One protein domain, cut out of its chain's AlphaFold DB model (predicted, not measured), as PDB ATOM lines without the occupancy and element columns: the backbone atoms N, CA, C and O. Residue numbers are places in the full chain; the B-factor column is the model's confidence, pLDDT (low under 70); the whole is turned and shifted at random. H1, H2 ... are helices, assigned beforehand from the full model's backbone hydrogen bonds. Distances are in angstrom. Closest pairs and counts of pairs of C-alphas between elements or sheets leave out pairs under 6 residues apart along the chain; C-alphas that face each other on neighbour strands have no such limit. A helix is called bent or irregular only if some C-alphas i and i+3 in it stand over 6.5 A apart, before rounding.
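This is residues 152 to 274 of the 284 residues of an uncharacterized protein of Escherichia coli (UniProt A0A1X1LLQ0). Three helices, H5, H6 and H7, pack on one another in a triangle, crossing at steep tilts, and a helical hairpin of H1 and H2 joins this cluster at one end, where H2 meets the last residues of H7. The short helices H3 and H4 lie over one side, and the turn between H1 and H2 makes one far end of the long axis. The printed part has 123 residues with seven named helices, H1 to H7 in chain order, and no named strand; its class is all helix. The whole is compact, with a radius of gyration of the C-alphas of 13.6 A and spans of 43, 32 and 25 A.

H6, residues 237 to 251, touches H5, residues 218 to 230, at a steep tilt of 45 degrees, opposite ways; the closest C-alphas, of Ser 230 and Ala 240, are 5.0 A apart. H6 and H7, residues 259 to 272, form a helical hairpin at a steep tilt of 38 degrees, with the closest C-alphas, of Ser 245 and Leu 262, 7.1 A apart. H5 touches H7 the same way at a steep tilt of 44 degrees, closest at the C-alphas of Glu 223 and Val 261, 5.2 A. With residues 268 to 272 alone, H7 touches H2, residues 172 to 183; the C-alphas of Glu 179 and Ile 272 are closest, 5.6 A. H2 forms a helical hairpin with H1, residues 152 to 166, at a shallow tilt of 26 degrees, closest at the C-alphas of Ala 159 and Ala 178, 4.5 A. H3, residues 190 to 194, touches H2, closest at the C-alphas of Ile 177 and Phe 193, 6.8 A. H4, residues 202 to 207, and H5 form a helical hairpin but only just touch, with 3 pairs of C-alphas within 8 A, and H5 does so with residue 229 alone; the closest C-alphas, of Leu 202 and Leu 229, are 7.3 A apart. H1 is apart from H4, H5, H6 and H7. The helix packing is mostly crossed, only just: 2 of 6 touching pairs with a tilt are shallow. Every O i to N i+4 pair is within hydrogen-bond range in H1 to H5; in H6 it is 9 of 11 and in H7 9 of 10.

H1 starts at C-alpha 152, (-53.518, 20.478, -18.946), and is 21.2 A long; H6 is 20.6 A, H7 19.8 A, H5 18.1 A and H2 17.0 A. H6 is only just irregular, with C-alphas 242 and 245 6.9 A apart. H7 ends at C-alpha 272, (-46.740, 23.765, -35.163).

The farthest C-alphas, of Thr 168 and Gly 255, are 43.5 A apart. The printed part has no cut and no long link. Mean pLDDT of the printed part is 88.6; residues 164 to 170, of which 164 to 166 belong to H1, are under 70.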
ATOM      1  N   VAL A 152     -53.873  19.201 -18.312       87.62
ATOM      2  CA  VAL A 152     -53.518  20.478 -18.946       87.62
ATOM      3  C   VAL A 152     -52.270  21.075 -18.307       87.62
ATOM      4  O   VAL A 152     -51.291  21.310 -19.011       87.62
ATOM      5  N   MET A 153     -52.259  21.245 -16.982       87.81
ATOM      6  CA  MET A 153     -51.115  21.835 -16.279       87.81
ATOM      7  C   MET A 153     -49.848  20.999 -16.449       87.81
ATOM      8  O   MET A 153     -48.792  21.544 -16.750       87.81
ATOM      9  N   ARG A 154     -49.939  19.672 -16.310       88.06
ATOM     10  CA  ARG A 154     -48.785  18.782 -16.479       88.06
ATOM     11  C   ARG A 154     -48.194  18.904 -17.875       88.06
ATOM     12  O   ARG A 154     -46.987  19.068 -18.007       88.06
ATOM     13  N   ASN A 155     -49.034  18.785 -18.897       89.44
ATOM     14  CA  ASN A 155     -48.584  18.752 -20.282       89.44
ATOM     15  C   ASN A 155     -48.016  20.110 -20.711       89.44
ATOM     16  O   ASN A 155     -47.008  20.149 -21.412       89.44
ATOM     17  N   TYR A 156     -48.610  21.203 -20.230       87.38
ATOM     18  CA  TYR A 156     -48.103  22.551 -20.451       87.38
ATOM     19  C   TYR A 156     -46.729  22.765 -19.798       87.38
ATOM     20  O   TYR A 156     -45.769  23.125 -20.476       87.38
ATOM     21  N   LEU A 157     -46.596  22.451 -18.504       86.12
ATOM     22  CA  LEU A 157     -45.321  22.572 -17.787       86.12
ATOM     23  C   LEU A 157     -44.246  21.640 -18.367       86.12
ATOM     24  O   LEU A 157     -43.075  22.001 -18.411       86.12
ATOM     25  N   SER A 158     -44.633  20.462 -18.873       85.31
ATOM     26  CA  SER A 158     -43.721  19.595 -19.631       85.31
ATOM     27  C   SER A 158     -43.222  20.260 -20.911       85.31
ATOM     28  O   SER A 158     -42.036  20.158 -21.205       85.31
ATOM     29  N   ALA A 159     -44.087  20.948 -21.662       85.69
ATOM     30  CA  ALA A 159     -43.678  21.666 -22.870       85.69
ATOM     31  C   ALA A 159     -42.677  22.790 -22.551       85.69
ATOM     32  O   ALA A 159     -41.662  22.912 -23.231       85.69
ATOM     33  N   MET A 160     -42.911  23.551 -21.478       81.81
ATOM     34  CA  MET A 160     -41.973  24.583 -21.017       81.81
ATOM     35  C   MET A 160     -40.625  23.994 -20.577       81.81
ATOM     36  O   MET A 160     -39.574  24.492 -20.972       81.81
ATOM     37  N   ALA A 161     -40.632  22.891 -19.823       78.44
ATOM     38  CA  ALA A 161     -39.399  22.209 -19.424       78.44
ATOM     39  C   ALA A 161     -38.612  21.665 -20.636       78.44
ATOM     40  O   ALA A 161     -37.380  21.609 -20.611       78.44
ATOM     41  N   VAL A 162     -39.301  21.279 -21.717       79.88
ATOM     42  CA  VAL A 162     -38.659  20.880 -22.980       79.88
ATOM     43  C   VAL A 162     -37.957  22.066 -23.651       79.88
ATOM     44  O   VAL A 162     -36.847  21.881 -24.148       79.88
ATOM     45  N   ASP A 163     -38.516  23.281 -23.625       75.56
ATOM     46  CA  ASP A 163     -37.833  24.468 -24.178       75.56
ATOM     47  C   ASP A 163     -36.499  24.739 -23.485       75.56
ATOM     48  O   ASP A 163     -35.496  25.051 -24.138       75.56
ATOM     49  N   GLU A 164     -36.460  24.593 -22.161       69.19
ATOM     50  CA  GLU A 164     -35.225  24.757 -21.400       69.19
ATOM     51  C   GLU A 164     -34.174  23.723 -21.816       69.19
ATOM     52  O   GLU A 164     -33.001  24.066 -21.988       69.19
ATOM     53  N   GLN A 165     -34.583  22.479 -22.084       69.38
ATOM     54  CA  GLN A 165     -33.692  21.445 -22.621       69.38
ATOM     55  C   GLN A 165     -33.219  21.778 -24.043       69.38
ATOM     56  O   GLN A 165     -32.026  21.654 -24.336       69.38
ATOM     57  N   LEU A 166     -34.104  22.272 -24.911       67.62
ATOM     58  CA  LEU A 166     -33.775  22.686 -26.282       67.62
ATOM     59  C   LEU A 166     -32.840  23.901 -26.331       67.62
ATOM     60  O   LEU A 166     -32.018  24.026 -27.239       67.62
ATOM     61  N   SER A 167     -32.854  24.765 -25.317       60.34
ATOM     62  CA  SER A 167     -31.857  25.840 -25.205       60.34
ATOM     63  C   SER A 167     -30.410  25.309 -25.134       60.34
ATOM     64  O   SER A 167     -29.457  26.028 -25.449       60.34
ATOM     65  N   THR A 168     -30.242  24.025 -24.781       59.00
ATOM     66  CA  THR A 168     -28.950  23.334 -24.667       59.00
ATOM     67  C   THR A 168     -28.635  22.377 -25.827       59.00
ATOM     68  O   THR A 168     -27.497  21.907 -25.925       59.00
ATOM     69  N   GLY A 169     -29.580  22.124 -26.744       59.38
ATOM     70  CA  GLY A 169     -29.418  21.214 -27.885       59.38
ATOM     71  C   GLY A 169     -30.508  21.378 -28.954       59.38
ATOM     72  O   GLY A 169     -31.639  21.716 -28.650       59.38
ATOM     73  N   ASN A 170     -30.183  21.132 -30.225       63.62
ATOM     74  CA  ASN A 170     -31.109  21.375 -31.339       63.62
ATOM     75  C   ASN A 170     -31.808  20.075 -31.779       63.62
ATOM     76  O   ASN A 170     -31.371  19.442 -32.741       63.62
ATOM     77  N   ASP A 171     -32.849  19.657 -31.056       81.50
ATOM     78  CA  ASP A 171     -33.716  18.535 -31.445       81.50
ATOM     79  C   ASP A 171     -35.019  19.080 -32.050       81.50
ATOM     80  O   ASP A 171     -35.930  19.530 -31.352       81.50
ATOM     81  N   ALA A 172     -35.090  19.067 -33.383       85.06
ATOM     82  CA  ALA A 172     -36.220  19.617 -34.127       85.06
ATOM     83  C   ALA A 172     -37.539  18.887 -33.820       85.06
ATOM     84  O   ALA A 172     -38.599  19.515 -33.795       85.06
ATOM     85  N   ARG A 173     -37.486  17.582 -33.524       89.25
ATOM     86  CA  ARG A 173     -38.670  16.791 -33.181       89.25
ATOM     87  C   ARG A 173     -39.196  17.168 -31.806       89.25
ATOM     88  O   ARG A 173     -40.398  17.379 -31.659       89.25
ATOM     89  N   LEU A 174     -38.317  17.306 -30.814       88.19
ATOM     90  CA  LEU A 174     -38.720  17.765 -29.481       88.19
ATOM     91  C   LEU A 174     -39.332  19.170 -29.523       88.19
ATOM     92  O   LEU A 174     -40.331  19.406 -28.847       88.19
ATOM     93  N   SER A 175     -38.816  20.067 -30.372       88.31
ATOM     94  CA  SER A 175     -39.417  21.392 -30.580       88.31
ATOM     95  C   SER A 175     -40.849  21.302 -31.115       88.31
ATOM     96  O   SER A 175     -41.732  21.991 -30.607       88.31
ATOM     97  N   ARG A 176     -41.112  20.429 -32.097       92.06
ATOM     98  CA  ARG A 176     -42.471  20.206 -32.625       92.06
ATOM     99  C   ARG A 176     -43.402  19.600 -31.576       92.06
ATOM    100  O   ARG A 176     -44.566  19.986 -31.495       92.06
ATOM    101  N   ILE A 177     -42.897  18.677 -30.757       92.31
ATOM    102  CA  ILE A 177     -43.663  18.065 -29.662       92.31
ATOM    103  C   ILE A 177     -44.027  19.109 -28.602       92.31
ATOM    104  O   ILE A 177     -45.160  19.100 -28.127       92.31
ATOM    105  N   ALA A 178     -43.123  20.031 -28.259       90.25
ATOM    106  CA  ALA A 178     -43.424  21.118 -27.330       90.25
ATOM    107  C   ALA A 178     -44.571  22.008 -27.850       90.25
ATOM    108  O   ALA A 178     -45.549  22.210 -27.131       90.25
ATOM    109  N   GLU A 179     -44.523  22.444 -29.115       91.81
ATOM    110  CA  GLU A 179     -45.619  23.221 -29.725       91.81
ATOM    111  C   GLU A 179     -46.940  22.443 -29.767       91.81
ATOM    112  O   GLU A 179     -48.003  22.965 -29.428       91.81
ATOM    113  N   TYR A 180     -46.882  21.157 -30.115       94.44
ATOM    114  CA  TYR A 180     -48.042  20.271 -30.101       94.44
ATOM    115  C   TYR A 180     -48.695  20.170 -28.719       94.44
ATOM    116  O   TYR A 180     -49.921  20.209 -28.612       94.44
ATOM    117  N   LEU A 181     -47.901  20.076 -27.652       92.44
ATOM    118  CA  LEU A 181     -48.417  20.029 -26.285       92.44
ATOM    119  C   LEU A 181     -48.995  21.368 -25.820       92.44
ATOM    120  O   LEU A 181     -49.925  21.354 -25.017       92.44
ATOM    121  N   ARG A 182     -48.512  22.508 -26.332       90.06
ATOM    122  CA  ARG A 182     -49.137  23.822 -26.081       90.06
ATOM    123  C   ARG A 182     -50.469  23.987 -26.801       90.06
ATOM    124  O   ARG A 182     -51.377  24.604 -26.255       90.06
ATOM    125  N   LEU A 183     -50.599  23.423 -28.002       92.50
ATOM    126  CA  LEU A 183     -51.861  23.415 -28.748       92.50
ATOM    127  C   LEU A 183     -52.885  22.447 -28.158       92.50
ATOM    128  O   LEU A 183     -54.079  22.741 -28.137       92.50
ATOM    129  N   TYR A 184     -52.416  21.306 -27.655       92.69
ATOM    130  CA  TYR A 184     -53.257  20.257 -27.090       92.69
ATOM    131  C   TYR A 184     -52.845  19.885 -25.660       92.69
ATOM    132  O   TYR A 184     -52.556  18.714 -25.380       92.69
ATOM    133  N   PRO A 185     -52.858  20.831 -24.706       90.12
ATOM    134  CA  PRO A 185     -52.450  20.548 -23.335       90.12
ATOM    135  C   PRO A 185     -53.406  19.556 -22.666       90.12
ATOM    136  O   PRO A 185     -53.021  18.814 -21.771       90.12
ATOM    137  N   GLN A 186     -54.645  19.455 -23.137       89.00
ATOM    138  CA  GLN A 186     -55.632  18.483 -22.677       89.00
ATOM    139  C   GLN A 186     -55.360  17.039 -23.130       89.00
ATOM    140  O   GLN A 186     -56.051  16.129 -22.676       89.00
ATOM    141  N   ASN A 187     -54.377  16.804 -24.004       91.75
ATOM    142  CA  ASN A 187     -54.087  15.485 -24.558       91.75
ATOM    143  C   ASN A 187     -53.806  14.442 -23.446       91.75
ATOM    144  O   ASN A 187     -52.776  14.519 -22.762       91.75
ATOM    145  N   PRO A 188     -54.656  13.410 -23.279       90.06
ATOM    146  CA  PRO A 188     -54.472  12.418 -22.220       90.06
ATOM    147  C   PRO A 188     -53.280  11.479 -22.485       90.06
ATOM    148  O   PRO A 188     -52.746  10.885 -21.549       90.06
ATOM    149  N   SER A 189     -52.813  11.399 -23.732       93.00
ATOM    150  CA  SER A 189     -51.676  10.585 -24.183       93.00
ATOM    151  C   SER A 189     -50.395  11.395 -24.410       93.00
ATOM    152  O   SER A 189     -49.465  10.899 -25.040       93.00
ATOM    153  N   ALA A 190     -50.296  12.624 -23.890       91.31
ATOM    154  CA  ALA A 190     -49.097  13.465 -24.014       91.31
ATOM    155  C   ALA A 190     -47.795  12.753 -23.596       91.31
ATOM    156  O   ALA A 190     -46.750  12.942 -24.217       91.31
ATOM    157  N   PHE A 191     -47.870  11.871 -22.591       88.12
ATOM    158  CA  PHE A 191     -46.733  11.073 -22.128       88.12
ATOM    159  C   PHE A 191     -46.126  10.190 -23.230       88.12
ATOM    160  O   PHE A 191     -44.928   9.927 -23.190       88.12
ATOM    161  N   VAL A 192     -46.924   9.732 -24.202       92.75
ATOM    162  CA  VAL A 192     -46.441   8.907 -25.318       92.75
ATOM    163  C   VAL A 192     -45.476   9.719 -26.177       92.75
ATOM    164  O   VAL A 192     -44.399   9.240 -26.509       92.75
ATOM    165  N   PHE A 193     -45.837  10.970 -26.468       92.19
ATOM    166  CA  PHE A 193     -45.053  11.875 -27.308       92.19
ATOM    167  C   PHE A 193     -43.792  12.378 -26.594       92.19
ATOM    168  O   PHE A 193     -42.737  12.475 -27.208       92.19
ATOM    169  N   LEU A 194     -43.860  12.619 -25.281       88.12
ATOM    170  CA  LEU A 194     -42.704  13.055 -24.485       88.12
ATOM    171  C   LEU A 194     -41.628  11.974 -24.295       88.12
ATOM    172  O   LEU A 194     -40.492  12.300 -23.973       88.12
ATOM    173  N   ASN A 195     -41.974  10.694 -24.462       87.31
ATOM    174  CA  ASN A 195     -41.079   9.564 -24.188       87.31
ATOM    175  C   ASN A 195     -40.737   8.759 -25.453       87.31
ATOM    176  O   ASN A 195     -40.482   7.554 -25.374       87.31
ATOM    177  N   LEU A 196     -40.752   9.403 -26.622       89.31
ATOM    178  CA  LEU A 196     -40.410   8.744 -27.880       89.31
ATOM    179  C   LEU A 196     -38.915   8.379 -27.925       89.31
ATOM    180  O   LEU A 196     -38.068   9.202 -27.569       89.31
ATOM    181  N   PRO A 197     -38.557   7.164 -28.383       88.44
ATOM    182  CA  PRO A 197     -37.167   6.823 -28.675       88.44
ATOM    183  C   PRO A 197     -36.651   7.610 -29.893       88.44
ATOM    184  O   PRO A 197     -37.416   8.265 -30.597       88.44
ATOM    185  N   GLU A 198     -35.344   7.544 -30.162       84.56
ATOM    186  CA  GLU A 198     -34.731   8.177 -31.344       84.56
ATOM    187  C   GLU A 198     -35.405   7.707 -32.645       84.56
ATOM    188  O   GLU A 198     -35.853   8.545 -33.420       84.56
ATOM    189  N   ASP A 199     -35.627   6.395 -32.785       87.19
ATOM    190  CA  ASP A 199     -36.352   5.776 -33.903       87.19
ATOM    191  C   ASP A 199     -37.677   5.143 -33.416       87.19
ATOM    192  O   ASP A 199     -37.690   3.991 -32.957       87.19
ATOM    193  N   PRO A 200     -38.803   5.879 -33.433       89.62
ATOM    194  CA  PRO A 200     -40.092   5.381 -32.962       89.62
ATOM    195  C   PRO A 200     -40.774   4.452 -33.974       89.62
ATOM    196  O   PRO A 200     -40.798   4.699 -35.173       89.62
ATOM    197  N   ASP A 201     -41.407   3.384 -33.479       91.69
ATOM    198  CA  ASP A 201     -42.348   2.587 -34.274       91.69
ATOM    199  C   ASP A 201     -43.753   3.178 -34.120       91.69
ATOM    200  O   ASP A 201     -44.384   3.042 -33.065       91.69
ATOM    201  N   LEU A 202     -44.266   3.813 -35.177       89.88
ATOM    202  CA  LEU A 202     -45.587   4.451 -35.172       89.88
ATOM    203  C   LEU A 202     -46.729   3.488 -34.814       89.88
ATOM    204  O   LEU A 202     -47.735   3.918 -34.254       89.88
ATOM    205  N   THR A 203     -46.581   2.186 -35.069       89.88
ATOM    206  CA  THR A 203     -47.578   1.180 -34.666       89.88
ATOM    207  C   THR A 203     -47.638   1.049 -33.145       89.88
ATOM    208  O   THR A 203     -48.718   0.941 -32.566       89.88
ATOM    209  N   VAL A 204     -46.479   1.085 -32.481       90.69
ATOM    210  CA  VAL A 204     -46.375   1.022 -31.015       90.69
ATOM    211  C   VAL A 204     -46.900   2.310 -30.388       90.69
ATOM    212  O   VAL A 204     -47.617   2.260 -29.386       90.69
ATOM    213  N   VAL A 205     -46.600   3.457 -31.003       93.00
ATOM    214  CA  VAL A 205     -47.134   4.760 -30.582       93.00
ATOM    215  C   VAL A 205     -48.662   4.737 -30.626       93.00
ATOM    216  O   VAL A 205     -49.298   5.032 -29.619       93.00
ATOM    217  N   GLN A 206     -49.252   4.298 -31.742       91.19
ATOM    218  CA  GLN A 206     -50.707   4.195 -31.914       91.19
ATOM    219  C   GLN A 206     -51.371   3.303 -30.865       91.19
ATOM    220  O   GLN A 206     -52.392   3.673 -30.294       91.19
ATOM    221  N   GLN A 207     -50.773   2.147 -30.570       90.38
ATOM    222  CA  GLN A 207     -51.286   1.219 -29.556       90.38
ATOM    223  C   GLN A 207     -51.217   1.775 -28.127       90.38
ATOM    224  O   GLN A 207     -51.900   1.264 -27.242       90.38
ATOM    225  N   SER A 208     -50.395   2.801 -27.900       92.75
ATOM    226  CA  SER A 208     -50.214   3.438 -26.594       92.75
ATOM    227  C   SER A 208     -51.191   4.594 -26.349       92.75
ATOM    228  O   SER A 208     -51.228   5.129 -25.241       92.75
ATOM    229  N   LEU A 209     -51.972   4.987 -27.362       93.81
ATOM    230  CA  LEU A 209     -52.938   6.079 -27.269       93.81
ATOM    231  C   LEU A 209     -54.192   5.657 -26.493       93.81
ATOM    232  O   LEU A 209     -54.747   4.575 -26.690       93.81
ATOM    233  N   VAL A 210     -54.665   6.548 -25.625       91.38
ATOM    234  CA  VAL A 210     -55.845   6.337 -24.781       91.38
ATOM    235  C   VAL A 210     -57.084   6.939 -25.445       91.38
ATOM    236  O   VAL A 210     -57.170   8.153 -25.605       91.38
ATOM    237  N   PHE A 211     -58.061   6.104 -25.802       87.94
ATOM    238  CA  PHE A 211     -59.327   6.550 -26.408       87.94
ATOM    239  C   PHE A 211     -60.514   6.564 -25.435       87.94
ATOM    240  O   PHE A 211     -61.485   7.276 -25.658       87.94
ATOM    241  N   ASP A 212     -60.436   5.796 -24.346       82.94
ATOM    242  CA  ASP A 212     -61.522   5.655 -23.368       82.94
ATOM    243  C   ASP A 212     -61.402   6.719 -22.267       82.94
ATOM    244  O   ASP A 212     -60.867   6.467 -21.185       82.94
ATOM    245  N   VAL A 213     -61.809   7.955 -22.584       80.50
ATOM    246  CA  VAL A 213     -61.747   9.098 -21.661       80.50
ATOM    247  C   VAL A 213     -63.071   9.863 -21.674       80.50
ATOM    248  O   VAL A 213     -63.433  10.463 -22.680       80.50
ATOM    249  N   GLU A 214     -63.783   9.873 -20.541       73.31
ATOM    250  CA  GLU A 214     -65.162  10.393 -20.431       73.31
ATOM    251  C   GLU A 214     -65.320  11.888 -20.767       73.31
ATOM    252  O   GLU A 214     -66.398  12.318 -21.173       73.31
ATOM    253  N   ASP A 215     -64.259  12.682 -20.605       75.56
ATOM    254  CA  ASP A 215     -64.295  14.144 -20.747       75.56
ATOM    255  C   ASP A 215     -64.024  14.648 -22.181       75.56
ATOM    256  O   ASP A 215     -64.041  15.863 -22.404       75.56
ATOM    257  N   TYR A 216     -63.763  13.752 -23.145       84.38
ATOM    258  CA  TYR A 216     -63.409  14.119 -24.523       84.38
ATOM    259  C   TYR A 216     -64.299  13.428 -25.548       84.38
ATOM    260  O   TYR A 216     -64.645  12.253 -25.421       84.38
ATOM    261  N   SER A 217     -64.640  14.155 -26.608       87.88
ATOM    262  CA  SER A 217     -65.258  13.543 -27.777       87.88
ATOM    263  C   SER A 217     -64.236  12.737 -28.576       87.88
ATOM    264  O   SER A 217     -63.050  13.066 -28.636       87.88
ATOM    265  N   GLU A 218     -64.709  11.699 -29.263       89.31
ATOM    266  CA  GLU A 218     -63.867  10.903 -30.158       89.31
ATOM    267  C   GLU A 218     -63.231  11.766 -31.260       89.31
ATOM    268  O   GLU A 218     -62.069  11.580 -31.601       89.31
ATOM    269  N   THR A 219     -63.960  12.764 -31.771       91.06
ATOM    270  CA  THR A 219     -63.447  13.706 -32.779       91.06
ATOM    271  C   THR A 219     -62.256  14.512 -32.256       91.06
ATOM    272  O   THR A 219     -61.261  14.618 -32.965       91.06
ATOM    273  N   GLU A 220     -62.318  15.023 -31.020       90.81
ATOM    274  CA  GLU A 220     -61.196  15.745 -30.399       90.81
ATOM    275  C   GLU A 220     -59.978  14.832 -30.207       90.81
ATOM    276  O   GLU A 220     -58.849  15.240 -30.477       90.81
ATOM    277  N   LEU A 221     -60.192  13.586 -29.766       93.75
ATOM    278  CA  LEU A 221     -59.110  12.613 -29.588       93.75
ATOM    279  C   LEU A 221     -58.448  12.256 -30.922       93.75
ATOM    280  O   LEU A 221     -57.222  12.268 -31.017       93.75
ATOM    281  N   LEU A 222     -59.244  11.985 -31.958       95.00
ATOM    282  CA  LEU A 222     -58.734  11.699 -33.297       95.00
ATOM    283  C   LEU A 222     -57.945  12.878 -33.859       95.00
ATOM    284  O   LEU A 222     -56.860  12.665 -34.385       95.00
ATOM    285  N   GLU A 223     -58.436  14.108 -33.708       95.06
ATOM    286  CA  GLU A 223     -57.719  15.303 -34.154       95.06
ATOM    287  C   GLU A 223     -56.341  15.405 -33.493       95.06
ATOM    288  O   GLU A 223     -55.325  15.433 -34.191       95.06
ATOM    289  N   MET A 224     -56.301  15.381 -32.154       95.81
ATOM    290  CA  MET A 224     -55.060  15.452 -31.380       95.81
ATOM    291  C   MET A 224     -54.071  14.379 -31.831       95.81
ATOM    292  O   MET A 224     -52.919  14.667 -32.144       95.81
ATOM    293  N   TYR A 225     -54.522  13.130 -31.912       96.88
ATOM    294  CA  TYR A 225     -53.649  12.003 -32.213       96.88
ATOM    295  C   TYR A 225     -53.198  11.956 -33.664       96.88
ATOM    296  O   TYR A 225     -52.047  11.609 -33.925       96.88
ATOM    297  N   THR A 226     -54.053  12.334 -34.611       96.19
ATOM    298  CA  THR A 226     -53.666  12.443 -36.016       96.19
ATOM    299  C   THR A 226     -52.591  13.510 -36.200       96.19
ATOM    300  O   THR A 226     -51.594  13.238 -36.872       96.19
ATOM    301  N   VAL A 227     -52.731  14.683 -35.571       96.81
ATOM    302  CA  VAL A 227     -51.683  15.718 -35.597       96.81
ATOM    303  C   VAL A 227     -50.415  15.205 -34.923       96.81
ATOM    304  O   VAL A 227     -49.347  15.237 -35.529       96.81
ATOM    305  N   GLY A 228     -50.534  14.658 -33.711       95.88
ATOM    306  CA  GLY A 228     -49.404  14.161 -32.932       95.88
ATOM    307  C   GLY A 228     -48.601  13.079 -33.649       95.88
ATOM    308  O   GLY A 228     -47.381  13.101 -33.582       95.88
ATOM    309  N   LEU A 229     -49.244  12.149 -34.362       96.31
ATOM    310  CA  LEU A 229     -48.542  11.132 -35.157       96.31
ATOM    311  C   LEU A 229     -47.814  11.732 -36.362       96.31
ATOM    312  O   LEU A 229     -46.740  11.260 -36.724       96.31
ATOM    313  N   SER A 230     -48.386  12.768 -36.974       96.19
ATOM    314  CA  SER A 230     -47.880  13.343 -38.224       96.19
ATOM    315  C   SER A 230     -46.657  14.242 -38.026       96.19
ATOM    316  O   SER A 230     -45.998  14.582 -39.000       96.19
ATOM    317  N   ILE A 231     -46.317  14.609 -36.786       95.31
ATOM    318  CA  ILE A 231     -45.137  15.435 -36.463       95.31
ATOM    319  C   ILE A 231     -43.921  14.630 -35.978       95.31
ATOM    320  O   ILE A 231     -42.863  15.216 -35.739       95.31
ATOM    321  N   ILE A 232     -44.075  13.312 -35.785       92.94
ATOM    322  CA  ILE A 232     -43.035  12.456 -35.189       92.94
ATOM    323  C   ILE A 232     -41.849  12.304 -36.142       92.94
ATOM    324  O   ILE A 232     -40.728  12.638 -35.762       92.94
ATOM    325  N   ASP A 233     -42.109  11.833 -37.361       90.25
ATOM    326  CA  ASP A 233     -41.066  11.480 -38.336       90.25
ATOM    327  C   ASP A 233     -40.887  12.534 -39.440       90.25
ATOM    328  O   ASP A 233     -39.978  12.422 -40.259       90.25
ATOM    329  N   ASN A 234     -41.735  13.564 -39.456       92.56
ATOM    330  CA  ASN A 234     -41.736  14.583 -40.499       92.56
ATOM    331  C   ASN A 234     -41.024  15.847 -40.014       92.56
ATOM    332  O   ASN A 234     -41.313  16.364 -38.933       92.56
ATOM    333  N   ASP A 235     -40.070  16.328 -40.811       90.69
ATOM    334  CA  ASP A 235     -39.294  17.530 -40.502       90.69
ATOM    335  C   ASP A 235     -39.916  18.809 -41.060       90.69
ATOM    336  O   ASP A 235     -39.657  19.894 -40.531       90.69
ATOM    337  N   ASP A 236     -40.760  18.687 -42.083       92.94
ATOM    338  CA  ASP A 236     -41.446  19.797 -42.728       92.94
ATOM    339  C   ASP A 236     -42.963  19.602 -42.806       92.94
ATOM    340  O   ASP A 236     -43.521  18.529 -42.556       92.94
ATOM    341  N   PHE A 237     -43.633  20.713 -43.109       94.06
ATOM    342  CA  PHE A 237     -45.083  20.791 -43.161       94.06
ATOM    343  C   PHE A 237     -45.686  19.947 -44.286       94.06
ATOM    344  O   PHE A 237     -46.757  19.380 -44.084       94.06
ATOM    345  N   ASP A 238     -45.043  19.872 -45.454       94.00
ATOM    346  CA  ASP A 238     -45.624  19.229 -46.635       94.00
ATOM    347  C   ASP A 238     -45.708  17.711 -46.432       94.00
ATOM    348  O   ASP A 238     -46.756  17.107 -46.693       94.00
ATOM    349  N   ASP A 239     -44.649  17.109 -45.885       94.44
ATOM    350  CA  ASP A 239     -44.618  15.686 -45.544       94.44
ATOM    351  C   ASP A 239     -45.605  15.371 -44.404       94.44
ATOM    352  O   ASP A 239     -46.417  14.445 -44.502       94.44
ATOM    353  N   ALA A 240     -45.642  16.208 -43.361       94.62
ATOM    354  CA  ALA A 240     -46.596  16.050 -42.266       94.62
ATOM    355  C   ALA A 240     -48.058  16.191 -42.725       94.62
ATOM    356  O   ALA A 240     -48.940  15.470 -42.249       94.62
ATOM    357  N   TYR A 241     -48.330  17.100 -43.664       93.50
ATOM    358  CA  TYR A 241     -49.645  17.295 -44.266       93.50
ATOM    359  C   TYR A 241     -50.074  16.074 -45.084       93.50
ATOM    360  O   TYR A 241     -51.220  15.628 -44.959       93.50
ATOM    361  N   ALA A 242     -49.161  15.510 -45.880       93.25
ATOM    362  CA  ALA A 242     -49.422  14.306 -46.664       93.25
ATOM    363  C   ALA A 242     -49.808  13.110 -45.774       93.25
ATOM    364  O   ALA A 242     -50.688  12.323 -46.137       93.25
ATOM    365  N   ASP A 243     -49.218  13.021 -44.582       94.56
ATOM    366  CA  ASP A 243     -49.446  11.933 -43.634       94.56
ATOM    367  C   ASP A 243     -50.732  12.061 -42.801       94.56
ATOM    368  O   ASP A 243     -51.220  11.043 -42.296       94.56
ATOM    369  N   LEU A 244     -51.337  13.254 -42.682       92.94
ATOM    370  CA  LEU A 244     -52.538  13.475 -41.855       92.94
ATOM    371  C   LEU A 244     -53.671  12.499 -42.200       92.94
ATOM    372  O   LEU A 244     -54.223  11.844 -41.317       92.94
ATOM    373  N   SER A 245     -54.015  12.373 -43.486       92.62
ATOM    374  CA  SER A 245     -55.116  11.498 -43.916       92.62
ATOM    375  C   SER A 245     -54.809  10.033 -43.619       92.62
ATOM    376  O   SER A 245     -55.659   9.309 -43.105       92.62
ATOM    377  N   THR A 246     -53.579   9.596 -43.895       92.88
ATOM    378  CA  THR A 246     -53.148   8.219 -43.640       92.88
ATOM    379  C   THR A 246     -53.109   7.906 -42.145       92.88
ATOM    380  O   THR A 246     -53.481   6.807 -41.737       92.88
ATOM    381  N   ASN A 247     -52.698   8.852 -41.303       94.25
ATOM    382  CA  ASN A 247     -52.702   8.671 -39.856       94.25
ATOM    383  C   ASN A 247     -54.121   8.687 -39.282       94.25
ATOM    384  O   ASN A 247     -54.409   7.882 -38.400       94.25
ATOM    385  N   LEU A 248     -55.035   9.505 -39.813       93.88
ATOM    386  CA  LEU A 248     -56.448   9.442 -39.436       93.88
ATOM    387  C   LEU A 248     -57.074   8.092 -39.788       93.88
ATOM    388  O   LEU A 248     -57.755   7.510 -38.950       93.88
ATOM    389  N   GLU A 249     -56.830   7.565 -40.988       92.31
ATOM    390  CA  GLU A 249     -57.358   6.259 -41.410       92.31
ATOM    391  C   GLU A 249     -56.934   5.118 -40.476       92.31
ATOM    392  O   GLU A 249     -57.710   4.193 -40.246       92.31
ATOM    393  N   LYS A 250     -55.726   5.191 -39.902       90.50
ATOM    394  CA  LYS A 250     -55.234   4.197 -38.933       90.50
ATOM    395  C   LYS A 250     -55.946   4.275 -37.578       90.50
ATOM    396  O   LYS A 250     -55.991   3.272 -36.871       90.50
ATOM    397  N   LEU A 251     -56.460   5.446 -37.201       91.94
ATOM    398  CA  LEU A 251     -57.090   5.681 -35.897       91.94
ATOM    399  C   LEU A 251     -58.623   5.600 -35.942       91.94
ATOM    400  O   LEU A 251     -59.244   5.140 -34.986       91.94
ATOM    401  N   ASN A 252     -59.231   6.047 -37.041       89.81
ATOM    402  CA  ASN A 252     -60.674   6.211 -37.212       89.81
ATOM    403  C   ASN A 252     -61.379   4.875 -37.503       89.81
ATOM    404  O   ASN A 252     -61.847   4.617 -38.615       89.81
ATOM    405  N   ASN A 253     -61.456   4.018 -36.487       83.00
ATOM    406  CA  ASN A 253     -62.089   2.702 -36.593       83.00
ATOM    407  C   ASN A 253     -63.616   2.780 -36.762       83.00
ATOM    408  O   ASN A 253     -64.205   1.891 -37.382       83.00
ATOM    409  N   ASP A 254     -64.240   3.854 -36.272       80.88
ATOM    410  CA  ASP A 254     -65.698   4.029 -36.255       80.88
ATOM    411  C   ASP A 254     -66.237   4.746 -37.507       80.88
ATOM    412  O   ASP A 254     -67.448   4.919 -37.677       80.88
ATOM    413  N   GLY A 255     -65.352   5.106 -38.443       81.31
ATOM    414  CA  GLY A 255     -65.726   5.634 -39.754       81.31
ATOM    415  C   GLY A 255     -66.338   7.035 -39.702       81.31
ATOM    416  O   GLY A 255     -67.205   7.360 -40.519       81.31
ATOM    417  N   LEU A 256     -65.892   7.869 -38.757       84.94
ATOM    418  CA  LEU A 256     -66.252   9.284 -38.689       84.94
ATOM    419  C   LEU A 256     -65.882  10.003 -39.992       84.94
ATOM    420  O   LEU A 256     -64.944   9.614 -40.691       84.94
ATOM    421  N   GLN A 257     -66.628  11.060 -40.329       87.75
ATOM    422  CA  GLN A 257     -66.375  11.820 -41.552       87.75
ATOM    423  C   GLN A 257     -64.982  12.463 -41.488       87.75
ATOM    424  O   GLN A 257     -64.758  13.304 -40.623       87.75
ATOM    425  N   PRO A 258     -64.049  12.138 -42.405       87.62
ATOM    426  CA  PRO A 258     -62.667  12.599 -42.283       87.62
ATOM    427  C   PRO A 258     -62.532  14.119 -42.197       87.62
ATOM    428  O   PRO A 258     -61.717  14.626 -41.434       87.62
ATOM    429  N   ILE A 259     -63.375  14.857 -42.924       86.81
ATOM    430  CA  ILE A 259     -63.307  16.321 -42.976       86.81
ATOM    431  C   ILE A 259     -63.509  16.980 -41.607       86.81
ATOM    432  O   ILE A 259     -62.865  17.986 -41.331       86.81
ATOM    433  N   THR A 260     -64.322  16.399 -40.716       89.56
ATOM    434  CA  THR A 260     -64.571  16.980 -39.387       89.56
ATOM    435  C   THR A 260     -63.357  16.891 -38.466       89.56
ATOM    436  O   THR A 260     -63.323  17.591 -37.462       89.56
ATOM    437  N   VAL A 261     -62.376  16.050 -38.806       91.00
ATOM    438  CA  VAL A 261     -61.110  15.893 -38.075       91.00
ATOM    439  C   VAL A 261     -59.954  16.554 -38.832       91.00
ATOM    440  O   VAL A 261     -59.146  17.258 -38.237       91.00
ATOM    441  N   LEU A 262     -59.873  16.373 -40.154       91.62
ATOM    442  CA  LEU A 262     -58.738  16.837 -40.958       91.62
ATOM    443  C   LEU A 262     -58.669  18.362 -41.095       91.62
ATOM    444  O   LEU A 262     -57.571  18.908 -41.110       91.62
ATOM    445  N   GLN A 263     -59.806  19.060 -41.176       92.12
ATOM    446  CA  GLN A 263     -59.815  20.525 -41.269       92.12
ATOM    447  C   GLN A 263     -59.226  21.207 -40.020       92.12
ATOM    448  O   GLN A 263     -58.342  22.052 -40.178       92.12
ATOM    449  N   PRO A 264     -59.668  20.879 -38.786       92.62
ATOM    450  CA  PRO A 264     -59.040  21.440 -37.594       92.62
ATOM    451  C   PRO A 264     -57.606  20.917 -37.398       92.62
ATOM    452  O   PRO A 264     -56.723  21.718 -37.100       92.62
ATOM    453  N   ALA A 265     -57.328  19.640 -37.699       93.31
ATOM    454  CA  ALA A 265     -55.970  19.090 -37.641       93.31
ATOM    455  C   ALA A 265     -54.977  19.848 -38.544       93.31
ATOM    456  O   ALA A 265     -53.857  20.135 -38.127       93.31
ATOM    457  N   LEU A 266     -55.390  20.227 -39.760       94.31
ATOM    458  CA  LEU A 266     -54.581  21.030 -40.682       94.31
ATOM    459  C   LEU A 266     -54.227  22.398 -40.092       94.31
ATOM    460  O   LEU A 266     -53.082  22.839 -40.197       94.31
ATOM    461  N   LYS A 267     -55.198  23.070 -39.464       93.94
ATOM    462  CA  LYS A 267     -54.972  24.372 -38.821       93.94
ATOM    463  C   LYS A 267     -53.940  24.258 -37.707       93.94
ATOM    464  O   LYS A 267     -53.003  25.047 -37.666       93.94
ATOM    465  N   SER A 268     -54.059  23.240 -36.863       94.25
ATOM    466  CA  SER A 268     -53.089  22.983 -35.798       94.25
ATOM    467  C   SER A 268     -51.704  22.649 -36.347       94.25
ATOM    468  O   SER A 268     -50.709  23.172 -35.849       94.25
ATOM    469  N   LEU A 269     -51.621  21.850 -37.415       94.88
ATOM    470  CA  LEU A 269     -50.351  21.514 -38.058       94.88
ATOM    471  C   LEU A 269     -49.631  22.763 -38.587       94.88
ATOM    472  O   LEU A 269     -48.429  22.912 -38.379       94.88
ATOM    473  N   ARG A 270     -50.363  23.698 -39.203       93.88
ATOM    474  CA  ARG A 270     -49.805  24.987 -39.650       93.88
ATOM    475  C   ARG A 270     -49.198  25.781 -38.503       93.88
ATOM    476  O   ARG A 270     -48.124  26.347 -38.679       93.88
ATOM    477  N   VAL A 271     -49.844  25.793 -37.337       94.00
ATOM    478  CA  VAL A 271     -49.311  26.485 -36.155       94.00
ATOM    479  C   VAL A 271     -48.010  25.836 -35.678       94.00
ATOM    480  O   VAL A 271     -47.035  26.551 -35.468       94.00
ATOM    481  N   ILE A 272     -47.949  24.499 -35.593       93.75
ATOM    482  CA  ILE A 272     -46.740  23.765 -35.163       93.75
ATOM    483  C   ILE A 272     -45.547  24.061 -36.080       93.75
ATOM    484  O   ILE A 272     -44.440  24.292 -35.601       93.75
ATOM    485  N   TYR A 273     -45.768  24.075 -37.396       92.69
ATOM    486  CA  TYR A 273     -44.720  24.345 -38.388       92.69
ATOM    487  C   TYR A 273     -44.543  25.833 -38.725       92.69
ATOM    488  O   TYR A 273     -43.719  26.164 -39.576       92.69
ATOM    489  N   GLN A 274     -45.286  26.731 -38.069       91.31
ATOM    490  CA  GLN A 274     -45.233  28.183 -38.280       91.31
ATOM    491  C   GLN A 274     -45.476  28.598 -39.746       91.31
ATOM    492  O   GLN A 274     -44.820  29.494 -40.279       91.31
TER     493      GLN A 274